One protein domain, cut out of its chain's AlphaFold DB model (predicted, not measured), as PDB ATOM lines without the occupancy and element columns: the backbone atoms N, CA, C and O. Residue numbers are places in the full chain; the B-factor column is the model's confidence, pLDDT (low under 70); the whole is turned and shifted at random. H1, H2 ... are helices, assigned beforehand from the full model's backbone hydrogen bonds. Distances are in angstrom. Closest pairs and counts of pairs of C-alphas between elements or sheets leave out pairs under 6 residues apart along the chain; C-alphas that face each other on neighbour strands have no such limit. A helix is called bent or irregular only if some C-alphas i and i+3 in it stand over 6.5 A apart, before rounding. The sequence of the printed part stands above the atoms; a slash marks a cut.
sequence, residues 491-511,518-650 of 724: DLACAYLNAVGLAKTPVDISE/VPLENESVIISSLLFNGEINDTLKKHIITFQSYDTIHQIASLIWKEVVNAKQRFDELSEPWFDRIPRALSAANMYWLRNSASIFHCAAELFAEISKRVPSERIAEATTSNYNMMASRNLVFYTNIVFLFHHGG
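AT A GLANCE: This is residues 491 to 511 and 518 to 650 of the 724 residues of the protein "ELYS-bb domain-containing protein" of Loa loa (UniProt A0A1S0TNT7). Three long helices, H4, H5 and H6, make an up-and-down bundle, their centres forming a triangle. On the side of H4 and H5 away from H6, the shorter H2 crosses H4 and reaches H5 with residues 531 to 532 alone, and H3 runs beside part of H5; H1 packs on H2, farthest from the bundle. The printed part has 154 residues with six named helices, H1 to H6 in chain order, and no named strand; the class is all helix. The whole is compact, with a radius of gyration of the C-alphas of 16.8 A and spans of 52 by 37 by 28 A.

HOW THE PARTS SIT: H4, residues 550 to 579, is the longest helix, with a kink of 28 degrees near residue 573; it is only just irregular, C-alphas 574 and 577 being 6.8 A apart. It forms a helical hairpin with H5, residues 588 to 614, at a shallow tilt of 30 degrees, opposite ways; the closest C-alphas, of Phe 571 and Leu 594, are 6.0 A apart. H5 forms a second hairpin with H6, residues 620 to 648, at 26 degrees, closest at the C-alphas of Ala 605 and Met 630, 4.5 A. H4 and H6 touch and run the same way at a shallow tilt of 24 degrees, with C-alphas 561 and 629 closest at 7.2 A. H2, residues 519 to 533, touches H5 with residues 531 to 532 alone, at a steep tilt of 62 degrees, and the C-alphas of Leu 531 and Ile 600 are closest at 5.9 A. H2 touches H4 with residues 524 to 528 alone, closest at C-alphas 524 and 559, 6.4 A. H2 is only just irregular, C-alphas 519 and 522 being 6.7 A apart. H3, residues 537 to 546, touches H5 at a shallow tilt of 15 degrees, the same way, closest at C-alphas 541 and 607, 6.1 A. H1, residues 491 to 499, touches H2, closest at C-alphas 494 and 522, 6.1 A, and is apart from H3, H4, H5 and H6. Every O i to N i+4 pair is within hydrogen-bond range in H1, H3 and H6; the counts are 10 of 11 in H2, 23 of 26 in H4 and 19 of 23 in H5.

IN THESE COORDINATES: H4 measures 42.7 A from C-alpha 550 at (167.638, 123.066, 130.088) to C-alpha 579, H5 39.8 A, and H6 42.3 A, ending at C-alpha 648 at (181.734, 159.277, 111.212). H1 begins at C-alpha 491 at (165.766, 140.104, 146.104).

THE WHOLE: The C-alphas farthest apart, of Ile 582 and Glu 618, are 53.5 A apart. Residues 512 to 517 are not printed, and C-alphas 511 and 518 are 17.4 A apart across the cut. The mean pLDDT of the printed part is 78.8; residues 504 to 511 and 580 to 589 are among those under 70.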
ATOM      1  N   ASP A 491     166.264 138.854 145.513       87.62
ATOM      2  CA  ASP A 491     165.766 140.104 146.104       87.62
ATOM      3  C   ASP A 491     166.906 141.041 146.521       87.62
ATOM      4  O   ASP A 491     166.861 142.250 146.287       87.62
ATOM      5  N   LEU A 492     167.969 140.488 147.115       88.19
ATOM      6  CA  LEU A 492     169.129 141.264 147.550       88.19
ATOM      7  C   LEU A 492     169.927 141.798 146.352       88.19
ATOM      8  O   LEU A 492     170.380 142.943 146.378       88.19
ATOM      9  N   ALA A 493     170.085 140.985 145.305       88.44
ATOM     10  CA  ALA A 493     170.746 141.368 144.064       88.44
ATOM     11  C   ALA A 493     169.998 142.504 143.350       88.44
ATOM     12  O   ALA A 493     170.602 143.535 143.042       88.44
ATOM     13  N   CYS A 494     168.681 142.369 143.178       87.25
ATOM     14  CA  CYS A 494     167.828 143.419 142.626       87.25
ATOM     15  C   CYS A 494     167.855 144.681 143.478       87.25
ATOM     16  O   CYS A 494     167.967 145.784 142.945       87.25
ATOM     17  N   ALA A 495     167.809 144.548 144.804       86.31
ATOM     18  CA  ALA A 495     167.907 145.694 145.689       86.31
ATOM     19  C   ALA A 495     169.252 146.423 145.502       86.31
ATOM     20  O   ALA A 495     169.261 147.647 145.361       86.31
ATOM     21  N   TYR A 496     170.379 145.700 145.427       88.81
ATOM     22  CA  TYR A 496     171.679 146.308 145.132       88.81
ATOM     23  C   TYR A 496     171.687 147.031 143.784       88.81
ATOM     24  O   TYR A 496     172.104 148.186 143.748       88.81
ATOM     25  N   LEU A 497     171.210 146.390 142.713       87.50
ATOM     26  CA  LEU A 497     171.155 146.962 141.362       87.50
ATOM     27  C   LEU A 497     170.306 148.237 141.306       87.50
ATOM     28  O   LEU A 497     170.768 149.258 140.792       87.50
ATOM     29  N   ASN A 498     169.112 148.204 141.899       83.94
ATOM     30  CA  ASN A 498     168.222 149.359 142.016       83.94
ATOM     31  C   ASN A 498     168.881 150.502 142.798       83.94
ATOM     32  O   ASN A 498     168.856 151.651 142.364       83.94
ATOM     33  N   ALA A 499     169.537 150.195 143.922       82.94
ATOM     34  CA  ALA A 499     170.153 151.200 144.789       82.94
ATOM     35  C   ALA A 499     171.327 151.959 144.145       82.94
ATOM     36  O   ALA A 499     171.706 153.017 144.649       82.94
ATOM     37  N   VAL A 500     171.922 151.427 143.072       85.38
ATOM     38  CA  VAL A 500     173.023 152.075 142.337       85.38
ATOM     39  C   VAL A 500     172.640 152.505 140.917       85.38
ATOM     40  O   VAL A 500     173.515 152.916 140.152       85.38
ATOM     41  N   GLY A 501     171.352 152.412 140.570       82.94
ATOM     42  CA  GLY A 501     170.807 152.823 139.276       82.94
ATOM     43  C   GLY A 501     171.105 151.880 138.105       82.94
ATOM     44  O   GLY A 501     170.930 152.272 136.958       82.94
ATOM     45  N   LEU A 502     171.564 150.651 138.360       84.50
ATOM     46  CA  LEU A 502     171.926 149.683 137.312       84.50
ATOM     47  C   LEU A 502     170.745 148.853 136.787       84.50
ATOM     48  O   LEU A 502     170.917 148.097 135.829       84.50
ATOM     49  N   ALA A 503     169.579 148.958 137.419       78.25
ATOM     50  CA  ALA A 503     168.344 148.308 137.000       78.25
ATOM     51  C   ALA A 503     167.443 149.285 136.228       78.25
ATOM     52  O   ALA A 503     167.452 150.488 136.496       78.25
ATOM     53  N   LYS A 504     166.647 148.753 135.292       69.75
ATOM     54  CA  LYS A 504     165.590 149.513 134.611       69.75
ATOM     55  C   LYS A 504     164.520 149.942 135.612       69.75
ATOM     56  O   LYS A 504     164.165 149.180 136.511       69.75
ATOM     57  N   THR A 505     163.985 151.146 135.443       58.47
ATOM     58  CA  THR A 505     162.876 151.638 136.261       58.47
ATOM     59  C   THR A 505     161.585 150.861 135.966       58.47
ATOM     60  O   THR A 505     161.340 150.526 134.810       58.47
ATOM     61  N   PRO A 506     160.706 150.608 136.959       44.72
ATOM     62  CA  PRO A 506     159.460 149.853 136.759       44.72
ATOM     63  C   PRO A 506     158.516 150.427 135.689       44.72
ATOM     64  O   PRO A 506     157.713 149.689 135.127       44.72
ATOM     65  N   VAL A 507     158.629 151.723 135.374       44.03
ATOM     66  CA  VAL A 507     157.857 152.386 134.307       44.03
ATOM     67  C   VAL A 507     158.232 151.853 132.916       44.03
ATOM     68  O   VAL A 507     157.373 151.762 132.049       44.03
ATOM     69  N   ASP A 508     159.472 151.389 132.723       46.25
ATOM     70  CA  ASP A 508     159.918 150.736 131.480       46.25
ATOM     71  C   ASP A 508     159.442 149.272 131.377       46.25
ATOM     72  O   ASP A 508     159.612 148.619 130.348       46.25
ATOM     73  N   ILE A 509     158.876 148.723 132.459       47.22
ATOM     74  CA  ILE A 509     158.371 147.343 132.544       47.22
ATOM     75  C   ILE A 509     156.843 147.324 132.326       47.22
ATOM     76  O   ILE A 509     156.287 146.324 131.867       47.22
ATOM     77  N   SER A 510     156.159 148.448 132.578       36.12
ATOM     78  CA  SER A 510     154.697 148.572 132.600       36.12
ATOM     79  C   SER A 510     154.022 148.829 131.245       36.12
ATOM     80  O   SER A 510     152.985 149.482 131.205       36.12
ATOM     81  N   GLU A 511     154.550 148.292 130.145       39.00
ATOM     82  CA  GLU A 511     153.765 148.127 128.906       39.00
ATOM     83  C   GLU A 511     153.388 146.667 128.620       39.00
ATOM     84  O   GLU A 511     152.582 146.394 127.734       39.00
ATOM     85  N   VAL A 518     156.099 136.320 141.115       45.91
ATOM     86  CA  VAL A 518     157.308 136.932 141.718       45.91
ATOM     87  C   VAL A 518     158.674 136.268 141.367       45.91
ATOM     88  O   VAL A 518     159.675 136.972 141.442       45.91
ATOM     89  N   PRO A 519     158.809 134.985 140.946       46.81
ATOM     90  CA  PRO A 519     160.135 134.390 140.715       46.81
ATOM     91  C   PRO A 519     160.932 134.952 139.520       46.81
ATOM     92  O   PRO A 519     162.154 134.938 139.566       46.81
ATOM     93  N   LEU A 520     160.276 135.444 138.457       57.28
ATOM     94  CA  LEU A 520     160.937 135.741 137.166       57.28
ATOM     95  C   LEU A 520     161.313 137.214 136.944       57.28
ATOM     96  O   LEU A 520     162.150 137.516 136.089       57.28
ATOM     97  N   GLU A 521     160.726 138.148 137.692       72.69
ATOM     98  CA  GLU A 521     161.025 139.579 137.530       72.69
ATOM     99  C   GLU A 521     162.458 139.905 137.967       72.69
ATOM    100  O   GLU A 521     163.169 140.637 137.275       72.69
ATOM    101  N   ASN A 522     162.921 139.297 139.063       80.56
ATOM    102  CA  ASN A 522     164.262 139.540 139.584       80.56
ATOM    103  C   ASN A 522     165.359 139.013 138.648       80.56
ATOM    104  O   ASN A 522     166.327 139.721 138.368       80.56
ATOM    105  N   GLU A 523     165.202 137.798 138.120       79.75
ATOM    106  CA  GLU A 523     166.159 137.207 137.174       79.75
ATOM    107  C   GLU A 523     166.281 138.056 135.902       79.75
ATOM    108  O   GLU A 523     167.387 138.319 135.429       79.75
ATOM    109  N   SER A 524     165.152 138.562 135.396       81.31
ATOM    110  CA  SER A 524     165.108 139.479 134.253       81.31
ATOM    111  C   SER A 524     165.877 140.778 134.515       81.31
ATOM    112  O   SER A 524     166.679 141.201 133.676       81.31
ATOM    113  N   VAL A 525     165.694 141.391 135.693       83.00
ATOM    114  CA  VAL A 525     166.434 142.599 136.100       83.00
ATOM    115  C   VAL A 525     167.934 142.315 136.165       83.00
ATOM    116  O   VAL A 525     168.719 143.077 135.604       83.00
ATOM    117  N   ILE A 526     168.335 141.204 136.786       85.31
ATOM    118  CA  ILE A 526     169.745 140.820 136.926       85.31
ATOM    119  C   ILE A 526     170.377 140.588 135.551       85.31
ATOM    120  O   ILE A 526     171.407 141.188 135.246       85.31
ATOM    121  N   ILE A 527     169.755 139.774 134.693       83.12
ATOM    122  CA  ILE A 527     170.262 139.467 133.346       83.12
ATOM    123  C   ILE A 527     170.361 140.743 132.503       83.12
ATOM    124  O   ILE A 527     171.392 140.977 131.872       83.12
ATOM    125  N   SER A 528     169.342 141.607 132.547       82.50
ATOM    126  CA  SER A 528     169.363 142.901 131.856       82.50
ATOM    127  C   SER A 528     170.524 143.768 132.340       82.50
ATOM    128  O   SER A 528     171.324 144.246 131.537       82.50
ATOM    129  N   SER A 529     170.696 143.922 133.653       81.44
ATOM    130  CA  SER A 529     171.808 144.694 134.207       81.44
ATOM    131  C   SER A 529     173.174 144.148 133.774       81.44
ATOM    132  O   SER A 529     174.079 144.939 133.508       81.44
ATOM    133  N   LEU A 530     173.348 142.831 133.654       81.88
ATOM    134  CA  LEU A 530     174.612 142.242 133.200       81.88
ATOM    135  C   LEU A 530     174.873 142.502 131.712       81.88
ATOM    136  O   LEU A 530     175.961 142.964 131.363       81.88
ATOM    137  N   LEU A 531     173.867 142.290 130.856       81.62
ATOM    138  CA  LEU A 531     173.967 142.518 129.409       81.62
ATOM    139  C   LEU A 531     174.341 143.967 129.078       81.62
ATOM    140  O   LEU A 531     175.195 144.215 128.227       81.62
ATOM    141  N   PHE A 532     173.723 144.931 129.764       79.12
ATOM    142  CA  PHE A 532     173.904 146.355 129.482       79.12
ATOM    143  C   PHE A 532     175.184 146.947 130.074       79.12
ATOM    144  O   PHE A 532     175.622 147.996 129.604       79.12
ATOM    145  N   ASN A 533     175.794 146.318 131.081       75.81
ATOM    146  CA  ASN A 533     177.012 146.842 131.705       75.81
ATOM    147  C   ASN A 533     178.296 146.137 131.243       75.81
ATOM    148  O   ASN A 533     179.374 146.602 131.601       75.81
ATOM    149  N   GLY A 534     178.204 145.074 130.430       64.06
ATOM    150  CA  GLY A 534     179.278 144.512 129.592       64.06
ATOM    151  C   GLY A 534     180.501 143.903 130.304       64.06
ATOM    152  O   GLY A 534     181.178 143.056 129.731       64.06
ATOM    153  N   GLU A 535     180.785 144.287 131.551       61.50
ATOM    154  CA  GLU A 535     181.968 143.878 132.319       61.50
ATOM    155  C   GLU A 535     181.853 142.445 132.894       61.50
ATOM    156  O   GLU A 535     182.843 141.932 133.404       61.50
ATOM    157  N   ILE A 536     180.683 141.782 132.809       59.44
ATOM    158  CA  ILE A 536     180.389 140.483 133.474       59.44
ATOM    159  C   ILE A 536     179.856 139.404 132.500       59.44
ATOM    160  O   ILE A 536     179.337 138.361 132.897       59.44
ATOM    161  N   ASN A 537     179.994 139.607 131.189       67.69
ATOM    162  CA  ASN A 537     179.437 138.687 130.185       67.69
ATOM    163  C   ASN A 537     179.985 137.249 130.298       67.69
ATOM    164  O   ASN A 537     179.266 136.281 130.039       67.69
ATOM    165  N   ASP A 538     181.225 137.098 130.768       75.56
ATOM    166  CA  ASP A 538     181.850 135.793 130.989       75.56
ATOM    167  C   ASP A 538     181.136 134.950 132.049       75.56
ATOM    168  O   ASP A 538     181.172 133.722 131.977       75.56
ATOM    169  N   THR A 539     180.481 135.564 133.030       79.50
ATOM    170  CA  THR A 539     179.857 134.822 134.133       79.50
ATOM    171  C   THR A 539     178.498 134.276 133.760       79.50
ATOM    172  O   THR A 539     178.240 133.099 134.006       79.50
ATOM    173  N   LEU A 540     177.688 135.054 133.037       81.06
ATOM    174  CA  LEU A 540     176.465 134.532 132.429       81.06
ATOM    175  C   LEU A 540     176.790 133.397 131.440       81.06
ATOM    176  O   LEU A 540     176.140 132.354 131.447       81.06
ATOM    177  N   LYS A 541     177.860 133.551 130.649       84.31
ATOM    178  CA  LYS A 541     178.355 132.508 129.739       84.31
ATOM    179  C   LYS A 541     178.792 131.243 130.486       84.31
ATOM    180  O   LYS A 541     178.375 130.147 130.117       84.31
ATOM    181  N   LYS A 542     179.591 131.374 131.552       83.50
ATOM    182  CA  LYS A 542     179.987 130.245 132.418       83.50
ATOM    183  C   LYS A 542     178.766 129.551 133.004       83.50
ATOM    184  O   LYS A 542     178.709 128.325 132.968       83.50
ATOM    185  N   HIS A 543     177.786 130.301 133.490       81.12
ATOM    186  CA  HIS A 543     176.561 129.722 134.023       81.12
ATOM    187  C   HIS A 543     175.827 128.891 132.966       81.12
ATOM    188  O   HIS A 543     175.574 127.716 133.199       81.12
ATOM    189  N   ILE A 544     175.608 129.427 131.759       82.38
ATOM    190  CA  ILE A 544     174.979 128.688 130.645       82.38
ATOM    191  C   ILE A 544     175.722 127.377 130.326       82.38
ATOM    192  O   ILE A 544     175.094 126.349 130.056       82.38
ATOM    193  N   ILE A 545     177.058 127.393 130.375       82.44
ATOM    194  CA  ILE A 545     177.887 126.200 130.144       82.44
ATOM    195  C   ILE A 545     177.709 125.169 131.270       82.44
ATOM    196  O   ILE A 545     177.666 123.966 131.003       82.44
ATOM    197  N   THR A 546     177.615 125.623 132.520       80.88
ATOM    198  CA  THR A 546     177.701 124.764 133.714       80.88
ATOM    199  C   THR A 546     176.332 124.271 134.200       80.88
ATOM    200  O   THR A 546     176.238 123.196 134.795       80.88
ATOM    201  N   PHE A 547     175.260 125.022 133.940       77.00
ATOM    202  CA  PHE A 547     173.937 124.785 134.517       77.00
ATOM    203  C   PHE A 547     173.238 123.572 133.905       77.00
ATOM    204  O   PHE A 547     173.150 123.453 132.688       77.00
ATOM    205  N   GLN A 548     172.725 122.660 134.733       69.62
ATOM    206  CA  GLN A 548     172.220 121.360 134.266       69.62
ATOM    207  C   GLN A 548     170.780 121.401 133.726       69.62
ATOM    208  O   GLN A 548     170.426 120.563 132.899       69.62
ATOM    209  N   SER A 549     169.955 122.357 134.167       79.44
ATOM    210  CA  SER A 549     168.552 122.468 133.748       79.44
ATOM    211  C   SER A 549     168.422 123.190 132.408       79.44
ATOM    212  O   SER A 549     168.766 124.367 132.285       79.44
ATOM    213  N   TYR A 550     167.880 122.494 131.409       76.31
ATOM    214  CA  TYR A 550     167.638 123.066 130.088       76.31
ATOM    215  C   TYR A 550     166.501 124.101 130.084       76.31
ATOM    216  O   TYR A 550     166.609 125.123 129.409       76.31
ATOM    217  N   ASP A 551     165.439 123.887 130.864       76.94
ATOM    218  CA  ASP A 551     164.277 124.785 130.862       76.94
ATOM    219  C   ASP A 551     164.643 126.187 131.381       76.94
ATOM    220  O   ASP A 551     164.183 127.193 130.842       76.94
ATOM    221  N   THR A 552     165.557 126.274 132.351       76.25
ATOM    222  CA  THR A 552     166.106 127.548 132.843       76.25
ATOM    223  C   THR A 552     166.974 128.234 131.786       76.25
ATOM    224  O   THR A 552     166.865 129.438 131.579       76.25
ATOM    225  N   ILE A 553     167.791 127.477 131.040       79.06
ATOM    226  CA  ILE A 553     168.582 128.021 129.923       79.06
ATOM    227  C   ILE A 553     167.658 128.577 128.829       79.06
ATOM    228  O   ILE A 553     167.919 129.653 128.295       79.06
ATOM    229  N   HIS A 554     166.560 127.883 128.521       81.56
ATOM    230  CA  HIS A 554     165.562 128.355 127.562       81.56
ATOM    231  C   HIS A 554     164.863 129.642 128.041       81.56
ATOM    232  O   HIS A 554     164.629 130.559 127.250       81.56
ATOM    233  N   GLN A 555     164.567 129.760 129.337       79.31
ATOM    234  CA  GLN A 555     164.021 130.990 129.923       79.31
ATOM    235  C   GLN A 555     165.013 132.158 129.824       79.31
ATOM    236  O   GLN A 555     164.648 133.229 129.336       79.31
ATOM    237  N   ILE A 556     166.283 131.935 130.175       82.00
ATOM    238  CA  ILE A 556     167.364 132.920 130.011       82.00
ATOM    239  C   ILE A 556     167.482 133.351 128.541       82.00
ATOM    240  O   ILE A 556     167.575 134.543 128.252       82.00
ATOM    241  N   ALA A 557     167.416 132.405 127.598       85.06
ATOM    242  CA  ALA A 557     167.458 132.680 126.162       85.06
ATOM    243  C   ALA A 557     166.317 133.610 125.710       85.06
ATOM    244  O   ALA A 557     166.539 134.534 124.924       85.06
ATOM    245  N   SER A 558     165.104 133.393 126.228       85.50
ATOM    246  CA  SER A 558     163.940 134.243 125.953       85.50
ATOM    247  C   SER A 558     164.125 135.665 126.495       85.50
ATOM    248  O   SER A 558     163.862 136.634 125.777       85.50
ATOM    249  N   LEU A 559     164.654 135.804 127.716       85.56
ATOM    250  CA  LEU A 559     164.947 137.103 128.330       85.56
ATOM    251  C   LEU A 559     166.023 137.875 127.554       85.56
ATOM    252  O   LEU A 559     165.830 139.050 127.244       85.56
ATOM    253  N   ILE A 560     167.116 137.210 127.160       88.19
ATOM    254  CA  ILE A 560     168.168 137.816 126.326       88.19
ATOM    255  C   ILE A 560     167.571 138.320 125.007       88.19
ATOM    256  O   ILE A 560     167.868 139.437 124.585       88.19
ATOM    257  N   TRP A 561     166.716 137.526 124.353       90.38
ATOM    258  CA  TRP A 561     166.099 137.935 123.092       90.38
ATOM    259  C   TRP A 561     165.193 139.159 123.258       90.38
ATOM    260  O   TRP A 561     165.262 140.081 122.444       90.38
ATOM    261  N   LYS A 562     164.399 139.217 124.337       87.50
ATOM    262  CA  LYS A 562     163.583 140.394 124.671       87.50
ATOM    263  C   LYS A 562     164.450 141.652 124.784       87.50
ATOM    264  O   LYS A 562     164.108 142.690 124.221       87.50
ATOM    265  N   GLU A 563     165.603 141.548 125.438       86.06
ATOM    266  CA  GLU A 563     166.541 142.664 125.575       86.06
ATOM    267  C   GLU A 563     167.208 143.072 124.255       86.06
ATOM    268  O   GLU A 563     167.388 144.264 124.008       86.06
ATOM    269  N   VAL A 564     167.494 142.121 123.360       89.94
ATOM    270  CA  VAL A 564     167.976 142.417 121.998       89.94
ATOM    271  C   VAL A 564     166.931 143.193 121.195       89.94
ATOM    272  O   VAL A 564     167.280 144.172 120.538       89.94
ATOM    273  N   VAL A 565     165.658 142.791 121.254       90.06
ATOM    274  CA  VAL A 565     164.565 143.489 120.554       90.06
ATOM    275  C   VAL A 565     164.410 144.916 121.084       90.06
ATOM    276  O   VAL A 565     164.410 145.859 120.292       90.06
ATOM    277  N   ASN A 566     164.390 145.089 122.408       86.31
ATOM    278  CA  ASN A 566     164.307 146.404 123.050       86.31
ATOM    279  C   ASN A 566     165.503 147.301 122.683       86.31
ATOM    280  O   ASN A 566     165.339 148.478 122.362       86.31
ATOM    281  N   ALA A 567     166.720 146.747 122.701       87.25
ATOM    282  CA  ALA A 567     167.926 147.476 122.323       87.25
ATOM    283  C   ALA A 567     167.951 147.826 120.826       87.25
ATOM    284  O   ALA A 567     168.481 148.864 120.444       87.25
ATOM    285  N   LYS A 568     167.364 147.006 119.950       91.56
ATOM    286  CA  LYS A 568     167.215 147.372 118.537       91.56
ATOM    287  C   LYS A 568     166.257 148.549 118.381       91.56
ATOM    288  O   LYS A 568     166.626 149.534 117.755       91.56
ATOM    289  N   GLN A 569     165.065 148.455 118.966       90.06
ATOM    290  CA  GLN A 569     164.051 149.502 118.855       90.06
ATOM    291  C   GLN A 569     164.605 150.856 119.314       90.06
ATOM    292  O   GLN A 569     164.572 151.828 118.568       90.06
ATOM    293  N   ARG A 570     165.226 150.895 120.497       86.00
ATOM    294  CA  ARG A 570     165.807 152.131 121.030       86.00
ATOM    295  C   ARG A 570     167.022 152.624 120.234       86.00
ATOM    296  O   ARG A 570     167.276 153.823 120.184       86.00
ATOM    297  N   PHE A 571     167.778 151.728 119.597       88.88
ATOM    298  CA  PHE A 571     168.845 152.128 118.675       88.88
ATOM    299  C   PHE A 571     168.285 152.815 117.430       88.88
ATOM    300  O   PHE A 571     168.816 153.846 117.018       88.88
ATOM    301  N   ASP A 572     167.214 152.270 116.857       88.12
ATOM    302  CA  ASP A 572     166.547 152.863 115.702       88.12
ATOM    303  C   ASP A 572     165.984 154.245 116.072       88.12
ATOM    304  O   ASP A 572     166.312 155.219 115.404       88.12
ATOM    305  N   GLU A 573     165.271 154.361 117.199       86.88
ATOM    306  CA  GLU A 573     164.724 155.630 117.717       86.88
ATOM    307  C   GLU A 573     165.805 156.705 117.935       86.88
ATOM    308  O   GLU A 573     165.637 157.865 117.563       86.88
ATOM    309  N   LEU A 574     166.941 156.343 118.539       84.62
ATOM    310  CA  LEU A 574     168.019 157.296 118.823       84.62
ATOM    311  C   LEU A 574     168.856 157.649 117.590       84.62
ATOM    312  O   LEU A 574     169.462 158.722 117.551       84.62
ATOM    313  N   SER A 575     168.934 156.753 116.605       85.44
ATOM    314  CA  SER A 575     169.692 156.985 115.372       85.44
ATOM    315  C   SER A 575     168.855 157.625 114.263       85.44
ATOM    316  O   SER A 575     169.436 158.280 113.399       85.44
ATOM    317  N   GLU A 576     167.522 157.523 114.314       83.06
ATOM    318  CA  GLU A 576     166.576 158.135 113.372       83.06
ATOM    319  C   GLU A 576     166.872 159.625 113.111       83.06
ATOM    320  O   GLU A 576     167.018 159.989 111.938       83.06
ATOM    321  N   PRO A 577     167.126 160.481 114.129       77.31
ATOM    322  CA  PRO A 577     167.451 161.886 113.899       77.31
ATOM    323  C   PRO A 577     168.726 162.111 113.082       77.31
ATOM    324  O   PRO A 577     168.928 163.211 112.582       77.31
ATOM    325  N   TRP A 578     169.628 161.135 112.946       74.50
ATOM    326  CA  TRP A 578     170.786 161.278 112.060       74.50
ATOM    327  C   TRP A 578     170.448 161.080 110.585       74.50
ATOM    328  O   TRP A 578     171.198 161.543 109.726       74.50
ATOM    329  N   PHE A 579     169.346 160.393 110.297       75.00
ATOM    330  CA  PHE A 579     168.829 160.184 108.950       75.00
ATOM    331  C   PHE A 579     167.829 161.278 108.536       75.00
ATOM    332  O   PHE A 579     167.453 161.347 107.365       75.00
ATOM    333  N   ASP A 580     167.474 162.181 109.455       65.12
ATOM    334  CA  ASP A 580     166.678 163.377 109.177       65.12
ATOM    335  C   ASP A 580     167.448 164.445 108.381       65.12
ATOM    336  O   ASP A 580     168.671 164.583 108.456       65.12
ATOM    337  N   ARG A 581     166.709 165.293 107.646       52.06
ATOM    338  CA  ARG A 581     167.283 166.418 106.872       52.06
ATOM    339  C   ARG A 581     168.003 167.454 107.747       52.06
ATOM    340  O   ARG A 581     168.913 168.121 107.256       52.06
ATOM    341  N   ILE A 582     167.583 167.609 109.006       56.31
ATOM    342  CA  ILE A 582     168.243 168.448 110.015       56.31
ATOM    343  C   ILE A 582     168.692 167.519 111.141       56.31
ATOM    344  O   ILE A 582     167.924 167.272 112.072       56.31
ATOM    345  N   PRO A 583     169.919 166.985 111.073       58.44
ATOM    346  CA  PRO A 583     170.382 166.078 112.099       58.44
ATOM    347  C   PRO A 583     170.507 166.806 113.437       58.44
ATOM    348  O   PRO A 583     171.242 167.791 113.560       58.44
ATOM    349  N   ARG A 584     169.789 166.313 114.449       62.06
ATOM    350  CA  ARG A 584     169.900 166.814 115.822       62.06
ATOM    351  C   ARG A 584     171.155 166.244 116.476       62.06
ATOM    352  O   ARG A 584     171.487 165.070 116.304       62.06
ATOM    353  N   ALA A 585     171.875 167.085 117.213       64.00
ATOM    354  CA  ALA A 585     172.967 166.609 118.049       64.00
ATOM    355  C   ALA A 585     172.379 165.753 119.177       64.00
ATOM    356  O   ALA A 585     171.440 166.176 119.851       64.00
ATOM    357  N   LEU A 586     172.920 164.551 119.365       67.81
ATOM    358  CA  LEU A 586     172.560 163.718 120.504       67.81
ATOM    359  C   LEU A 586     173.297 164.202 121.751       67.81
ATOM    360  O   LEU A 586     174.454 164.626 121.681       67.81
ATOM    361  N   SER A 587     172.635 164.088 122.898       68.19
ATOM    362  CA  SER A 587     173.269 164.202 124.210       68.19
ATOM    363  C   SER A 587     174.396 163.171 124.363       68.19
ATOM    364  O   SER A 587     174.405 162.111 123.730       68.19
ATOM    365  N   ALA A 588     175.357 163.461 125.244       67.44
ATOM    366  CA  ALA A 588     176.480 162.563 125.518       67.44
ATOM    367  C   ALA A 588     176.026 161.172 126.000       67.44
ATOM    368  O   ALA A 588     176.654 160.168 125.664       67.44
ATOM    369  N   ALA A 589     174.921 161.103 126.741       67.56
ATOM    370  CA  ALA A 589     174.395 159.852 127.259       67.56
ATOM    371  C   ALA A 589     173.637 159.037 126.191       67.56
ATOM    372  O   ALA A 589     173.886 157.839 126.088       67.56
ATOM    373  N   ASN A 590     172.862 159.655 125.294       75.44
ATOM    374  CA  ASN A 590     172.322 158.965 124.110       75.44
ATOM    375  C   ASN A 590     173.426 158.467 123.166       75.44
ATOM    376  O   ASN A 590     173.362 157.341 122.670       75.44
ATOM    377  N   MET A 591     174.496 159.248 122.980       76.44
ATOM    378  CA  MET A 591     175.693 158.791 122.260       76.44
ATOM    379  C   MET A 591     176.351 157.583 122.935       76.44
ATOM    380  O   MET A 591     176.765 156.643 122.252       76.44
ATOM    381  N   TYR A 592     176.473 157.599 124.264       76.19
ATOM    382  CA  TYR A 592     177.011 156.476 125.030       76.19
ATOM    383  C   TYR A 592     176.126 155.233 124.889       76.19
ATOM    384  O   TYR A 592     176.636 154.149 124.612       76.19
ATOM    385  N   TRP A 593     174.808 155.402 124.992       80.19
ATOM    386  CA  TRP A 593     173.831 154.334 124.822       80.19
ATOM    387  C   TRP A 593     173.946 153.670 123.447       80.19
ATOM    388  O   TRP A 593     174.092 152.451 123.367       80.19
ATOM    389  N   LEU A 594     173.965 154.467 122.369       80.31
ATOM    390  CA  LEU A 594     174.109 153.964 120.998       80.31
ATOM    391  C   LEU A 594     175.417 153.193 120.805       80.31
ATOM    392  O   LEU A 594     175.450 152.199 120.089       80.31
ATOM    393  N   ARG A 595     176.515 153.633 121.431       78.56
ATOM    394  CA  ARG A 595     177.788 152.895 121.379       78.56
ATOM    395  C   ARG A 595     177.700 151.578 122.144       78.56
ATOM    396  O   ARG A 595     178.292 150.581 121.737       78.56
ATOM    397  N   ASN A 596     176.963 151.573 123.249       80.56
ATOM    398  CA  ASN A 596     176.805 150.403 124.094       80.56
ATOM    399  C   ASN A 596     175.893 149.333 123.467       80.56
ATOM    400  O   ASN A 596     176.120 148.146 123.697       80.56
ATOM    401  N   SER A 597     174.923 149.707 122.623       84.06
ATOM    402  CA  SER A 597     174.022 148.748 121.959       84.06
ATOM    403  C   SER A 597     174.771 147.703 121.120       84.06
ATOM    404  O   SER A 597     174.439 146.520 121.172       84.06
ATOM    405  N   ALA A 598     175.852 148.098 120.438       82.25
ATOM    406  CA  ALA A 598     176.716 147.174 119.701       82.25
ATOM    407  C   ALA A 598     177.298 146.079 120.610       82.25
ATOM    408  O   ALA A 598     177.358 144.910 120.224       82.25
ATOM    409  N   SER A 599     177.691 146.451 121.832       83.56
ATOM    410  CA  SER A 599     178.232 145.518 122.827       83.56
ATOM    411  C   SER A 599     177.162 144.547 123.326       83.56
ATOM    412  O   SER A 599     177.454 143.366 123.511       83.56
ATOM    413  N   ILE A 600     175.915 145.008 123.469       86.75
ATOM    414  CA  ILE A 600     174.765 144.165 123.834       86.75
ATOM    415  C   ILE A 600     174.506 143.122 122.744       86.75
ATOM    416  O   ILE A 600     174.422 141.931 123.042       86.75
ATOM    417  N   PHE A 601     174.432 143.538 121.474       90.12
ATOM    418  CA  PHE A 601     174.214 142.616 120.354       90.12
ATOM    419  C   PHE A 601     175.355 141.609 120.209       90.12
ATOM    420  O   PHE A 601     175.114 140.429 119.951       90.12
ATOM    421  N   HIS A 602     176.595 142.055 120.414       87.62
ATOM    422  CA  HIS A 602     177.758 141.179 120.389       87.62
ATOM    423  C   HIS A 602     177.702 140.132 121.508       87.62
ATOM    424  O   HIS A 602     177.844 138.940 121.234       87.62
ATOM    425  N   CYS A 603     177.408 140.557 122.739       87.19
ATOM    426  CA  CYS A 603     177.235 139.661 123.879       87.19
ATOM    427  C   CYS A 603     176.120 138.637 123.633       87.19
ATOM    428  O   CYS A 603     176.341 137.434 123.768       87.19
ATOM    429  N   ALA A 604     174.945 139.087 123.185       89.31
ATOM    430  CA  ALA A 604     173.826 138.201 122.883       89.31
ATOM    431  C   ALA A 604     174.196 137.147 121.827       89.31
ATOM    432  O   ALA A 604     173.876 135.970 121.996       89.31
ATOM    433  N   ALA A 605     174.926 137.533 120.773       89.56
ATOM    434  CA  ALA A 605     175.399 136.595 119.760       89.56
ATOM    435  C   ALA A 605     176.320 135.510 120.345       89.56
ATOM    436  O   ALA A 605     176.207 134.345 119.961       89.56
ATOM    437  N   GLU A 606     177.221 135.861 121.268       89.12
ATOM    438  CA  GLU A 606     178.060 134.868 121.946       89.12
ATOM    439  C   GLU A 606     177.254 133.937 122.855       89.12
ATOM    440  O   GLU A 606     177.478 132.726 122.848       89.12
ATOM    441  N   LEU A 607     176.307 134.482 123.619       89.00
ATOM    442  CA  LEU A 607     175.481 133.696 124.533       89.00
ATOM    443  C   LEU A 607     174.590 132.715 123.762       89.00
ATOM    444  O   LEU A 607     174.568 131.534 124.099       89.00
ATOM    445  N   PHE A 608     173.932 133.149 122.680       89.94
ATOM    446  CA  PHE A 608     173.138 132.251 121.833       89.94
ATOM    447  C   PHE A 608     173.989 131.175 121.150       89.94
ATOM    448  O   PHE A 608     173.517 130.049 120.981       89.94
ATOM    449  N   ALA A 609     175.249 131.474 120.812       88.19
ATOM    450  CA  ALA A 609     176.171 130.463 120.305       88.19
ATOM    451  C   ALA A 609     176.409 129.351 121.339       88.19
ATOM    452  O   ALA A 609     176.360 128.176 120.981       88.19
ATOM    453  N   GLU A 610     176.615 129.685 122.616       88.12
ATOM    454  CA  GLU A 610     176.763 128.675 123.674       88.12
ATOM    455  C   GLU A 610     175.447 127.955 123.998       88.12
ATOM    456  O   GLU A 610     175.443 126.731 124.126       88.12
ATOM    457  N   ILE A 611     174.321 128.674 124.047       86.19
ATOM    458  CA  ILE A 611     172.990 128.081 124.267       86.19
ATOM    459  C   ILE A 611     172.681 127.047 123.181       86.19
ATOM    460  O   ILE A 611     172.258 125.937 123.496       86.19
ATOM    461  N   SER A 612     172.967 127.359 121.911       83.56
ATOM    462  CA  SER A 612     172.710 126.453 120.783       83.56
ATOM    463  C   SER A 612     173.431 125.105 120.903       83.56
ATOM    464  O   SER A 612     172.898 124.089 120.465       83.56
ATOM    465  N   LYS A 613     174.604 125.062 121.558       84.50
ATOM    466  CA  LYS A 613     175.360 123.821 121.806       84.50
ATOM    467  C   LYS A 613     174.752 122.962 122.917       84.50
ATOM    468  O   LYS A 613     175.084 121.785 123.019       84.50
ATOM    469  N   ARG A 614     173.920 123.551 123.783       79.94
ATOM    470  CA  ARG A 614     173.300 122.888 124.942       79.94
ATOM    471  C   ARG A 614     171.920 122.315 124.629       79.94
ATOM    472  O   ARG A 614     171.416 121.532 125.429       79.94
ATOM    473  N   VAL A 615     171.313 122.692 123.503       75.31
ATOM    474  CA  VAL A 615     169.986 122.198 123.128       75.31
ATOM    475  C   VAL A 615     170.047 120.692 122.845       75.31
ATOM    476  O   VAL A 615     170.840 120.276 121.997       75.31
ATOM    477  N   PRO A 616     169.237 119.859 123.532       75.50
ATOM    478  CA  PRO A 616     169.170 118.430 123.254       75.50
ATOM    479  C   PRO A 616     168.833 118.171 121.785       75.50
ATOM    480  O   PRO A 616     167.984 118.855 121.211       75.50
ATOM    481  N   SER A 617     169.430 117.137 121.189       67.94
ATOM    482  CA  SER A 617     169.205 116.756 119.783       67.94
ATOM    483  C   SER A 617     167.733 116.490 119.437       67.94
ATOM    484  O   SER A 617     167.354 116.548 118.273       67.94
ATOM    485  N   GLU A 618     166.902 116.224 120.444       70.00
ATOM    486  CA  GLU A 618     165.461 115.980 120.325       70.00
ATOM    487  C   GLU A 618     164.628 117.274 120.183       70.00
ATOM    488  O   GLU A 618     163.495 117.220 119.709       70.00
ATOM    489  N   ARG A 619     165.176 118.454 120.522       74.44
ATOM    490  CA  ARG A 619     164.489 119.764 120.447       74.44
ATOM    491  C   ARG A 619     165.001 120.624 119.282       74.44
ATOM    492  O   ARG A 619     165.436 121.762 119.452       74.44
ATOM    493  N   ILE A 620     164.926 120.079 118.065       71.12
ATOM    494  CA  ILE A 620     165.472 120.685 116.830       71.12
ATOM    495  C   ILE A 620     164.930 122.104 116.575       71.12
ATOM    496  O   ILE A 620     165.687 122.990 116.178       71.12
ATOM    497  N   ALA A 621     163.639 122.353 116.825       75.56
ATOM    498  CA  ALA A 621     163.027 123.667 116.607       75.56
ATOM    499  C   ALA A 621     163.648 124.762 117.498       75.56
ATOM    500  O   ALA A 621     163.955 125.850 117.019       75.56
ATOM    501  N   GLU A 622     163.914 124.459 118.768       73.56
ATOM    502  CA  GLU A 622     164.503 125.398 119.734       73.56
ATOM    503  C   GLU A 622     166.000 125.637 119.465       73.56
ATOM    504  O   GLU A 622     166.492 126.765 119.591       73.56
ATOM    505  N   ALA A 623     166.714 124.603 119.002       73.31
ATOM    506  CA  ALA A 623     168.089 124.727 118.514       73.31
ATOM    507  C   ALA A 623     168.162 125.657 117.295       73.31
ATOM    508  O   ALA A 623     169.051 126.506 117.194       73.31
ATOM    509  N   THR A 624     167.183 125.535 116.397       79.88
ATOM    510  CA  THR A 624     167.076 126.374 115.202       79.88
ATOM    511  C   THR A 624     166.758 127.824 115.576       79.88
ATOM    512  O   THR A 624     167.434 128.732 115.096       79.88
ATOM    513  N   THR A 625     165.820 128.063 116.499       84.44
ATOM    514  CA  THR A 625     165.515 129.407 117.021       84.44
ATOM    515  C   THR A 625     166.732 130.071 117.661       84.44
ATOM    516  O   THR A 625     167.041 131.218 117.347       84.44
ATOM    517  N   SER A 626     167.479 129.351 118.502       82.56
ATOM    518  CA  SER A 626     168.699 129.886 119.128       82.56
ATOM    519  C   SER A 626     169.758 130.267 118.085       82.56
ATOM    520  O   SER A 626     170.416 131.299 118.209       82.56
ATOM    521  N   ASN A 627     169.890 129.472 117.019       85.00
ATOM    522  CA  ASN A 627     170.792 129.761 115.905       85.00
ATOM    523  C   ASN A 627     170.340 131.000 115.104       85.00
ATOM    524  O   ASN A 627     171.159 131.866 114.791       85.00
ATOM    525  N   TYR A 628     169.037 131.149 114.839       89.38
ATOM    526  CA  TYR A 628     168.501 132.360 114.210       89.38
ATOM    527  C   TYR A 628     168.718 133.603 115.070       89.38
ATOM    528  O   TYR A 628     169.158 134.624 114.543       89.38
ATOM    529  N   ASN A 629     168.496 133.511 116.383       91.06
ATOM    530  CA  ASN A 629     168.756 134.608 117.313       91.06
ATOM    531  C   ASN A 629     170.240 135.002 117.302       91.06
ATOM    532  O   ASN A 629     170.556 136.184 117.189       91.06
ATOM    533  N   MET A 630     171.161 134.028 117.304       90.81
ATOM    534  CA  MET A 630     172.598 134.284 117.138       90.81
ATOM    535  C   MET A 630     172.898 135.030 115.827       90.81
ATOM    536  O   MET A 630     173.628 136.025 115.836       90.81
ATOM    537  N   MET A 631     172.370 134.554 114.693       90.69
ATOM    538  CA  MET A 631     172.595 135.185 113.386       90.69
ATOM    539  C   MET A 631     172.021 136.605 113.334       90.69
ATOM    540  O   MET A 631     172.692 137.521 112.859       90.69
ATOM    541  N   ALA A 632     170.816 136.806 113.867       93.00
ATOM    542  CA  ALA A 632     170.180 138.112 113.946       93.00
ATOM    543  C   ALA A 632     171.000 139.084 114.805       93.00
ATOM    544  O   ALA A 632     171.293 140.189 114.356       93.00
ATOM    545  N   SER A 633     171.465 138.661 115.985       92.12
ATOM    546  CA  SER A 633     172.336 139.477 116.838       92.12
ATOM    547  C   SER A 633     173.653 139.849 116.143       92.12
ATOM    548  O   SER A 633     174.071 141.003 116.217       92.12
ATOM    549  N   ARG A 634     174.283 138.935 115.386       91.25
ATOM    550  CA  ARG A 634     175.478 139.258 114.571       91.25
ATOM    551  C   ARG A 634     175.188 140.297 113.488       91.25
ATOM    552  O   ARG A 634     175.990 141.209 113.287       91.25
ATOM    553  N   ASN A 635     174.046 140.182 112.816       93.25
ATOM    554  CA  ASN A 635     173.628 141.159 111.813       93.25
ATOM    555  C   ASN A 635     173.357 142.531 112.440       93.25
ATOM    556  O   ASN A 635     173.699 143.543 111.834       93.25
ATOM    557  N   LEU A 636     172.817 142.581 113.661       93.19
ATOM    558  CA  LEU A 636     172.620 143.832 114.396       93.19
ATOM    559  C   LEU A 636     173.949 144.507 114.765       93.19
ATOM    560  O   LEU A 636     174.065 145.717 114.607       93.19
ATOM    561  N   VAL A 637     174.984 143.746 115.147       88.62
ATOM    562  CA  VAL A 637     176.343 144.300 115.328       88.62
ATOM    563  C   VAL A 637     176.838 144.958 114.038       88.62
ATOM    564  O   VAL A 637     177.353 146.077 114.060       88.62
ATOM    565  N   PHE A 638     176.675 144.279 112.900       88.94
ATOM    566  CA  PHE A 638     177.075 144.815 111.600       88.94
ATOM    567  C   PHE A 638     176.281 146.074 111.226       88.94
ATOM    568  O   PHE A 638     176.875 147.071 110.816       88.94
ATOM    569  N   TYR A 639     174.963 146.054 111.433       90.94
ATOM    570  CA  TYR A 639     174.078 147.197 111.225       90.94
ATOM    571  C   TYR A 639     174.525 148.417 112.038       90.94
ATOM    572  O   TYR A 639     174.777 149.474 111.461       90.94
ATOM    573  N   THR A 640     174.724 148.263 113.350       89.12
ATOM    574  CA  THR A 640     175.183 149.352 114.220       89.12
ATOM    575  C   THR A 640     176.524 149.927 113.760       89.12
ATOM    576  O   THR A 640     176.681 151.148 113.685       89.12
ATOM    577  N   ASN A 641     177.475 149.071 113.375       87.50
ATOM    578  CA  ASN A 641     178.775 149.511 112.864       87.50
ATOM    579  C   ASN A 641     178.662 150.304 111.554       87.50
ATOM    580  O   ASN A 641     179.385 151.284 111.383       87.50
ATOM    581  N   ILE A 642     177.755 149.927 110.643       86.88
ATOM    582  CA  ILE A 642     177.497 150.691 109.412       86.88
ATOM    583  C   ILE A 642     176.928 152.072 109.736       86.88
ATOM    584  O   ILE A 642     177.397 153.065 109.182       86.88
ATOM    585  N   VAL A 643     175.946 152.155 110.636       85.25
ATOM    586  CA  VAL A 643     175.342 153.439 111.026       85.25
ATOM    587  C   VAL A 643     176.404 154.376 111.608       85.25
ATOM    588  O   VAL A 643     176.508 155.530 111.187       85.25
ATOM    589  N   PHE A 644     177.261 153.872 112.501       83.50
ATOM    590  CA  PHE A 644     178.386 154.648 113.025       83.50
ATOM    591  C   PHE A 644     179.404 155.018 111.946       83.50
ATOM    592  O   PHE A 644     179.862 156.159 111.919       83.50
ATOM    593  N   LEU A 645     179.737 154.105 111.030       82.56
ATOM    594  CA  LEU A 645     180.630 154.395 109.907       82.56
ATOM    595  C   LEU A 645     180.087 155.545 109.051       82.56
ATOM    596  O   LEU A 645     180.839 156.455 108.708       82.56
ATOM    597  N   PHE A 646     178.791 155.542 108.735       80.69
ATOM    598  CA  PHE A 646     178.165 156.613 107.962       80.69
ATOM    599  C   PHE A 646     178.124 157.928 108.736       80.69
ATOM    600  O   PHE A 646     178.417 158.979 108.162       80.69
ATOM    601  N   HIS A 647     177.838 157.879 110.039       76.94
ATOM    602  CA  HIS A 647     177.893 159.051 110.909       76.94
ATOM    603  C   HIS A 647     179.302 159.665 110.943       76.94
ATOM    604  O   HIS A 647     179.466 160.864 110.714       76.94
ATOM    605  N   HIS A 648     180.334 158.845 111.167       74.69
ATOM    606  CA  HIS A 648     181.734 159.277 111.212       74.69
ATOM    607  C   HIS A 648     182.259 159.742 109.853       74.69
ATOM    608  O   HIS A 648     183.010 160.713 109.783       74.69
ATOM    609  N   GLY A 649     181.843 159.076 108.776       66.44
ATOM    610  CA  GLY A 649     182.192 159.434 107.406       66.44
ATOM    611  C   GLY A 649     181.471 160.677 106.884       66.44
ATOM    612  O   GLY A 649     181.771 161.116 105.778       66.44
ATOM    613  N   GLY A 650     180.517 161.240 107.641       68.56
ATOM    614  CA  GLY A 650     179.686 162.355 107.180       68.56
ATOM    615  C   GLY A 650     178.808 161.991 105.978       68.56
ATOM    616  O   GLY A 650     178.475 162.861 105.179       68.56
TER     617      GLY A 650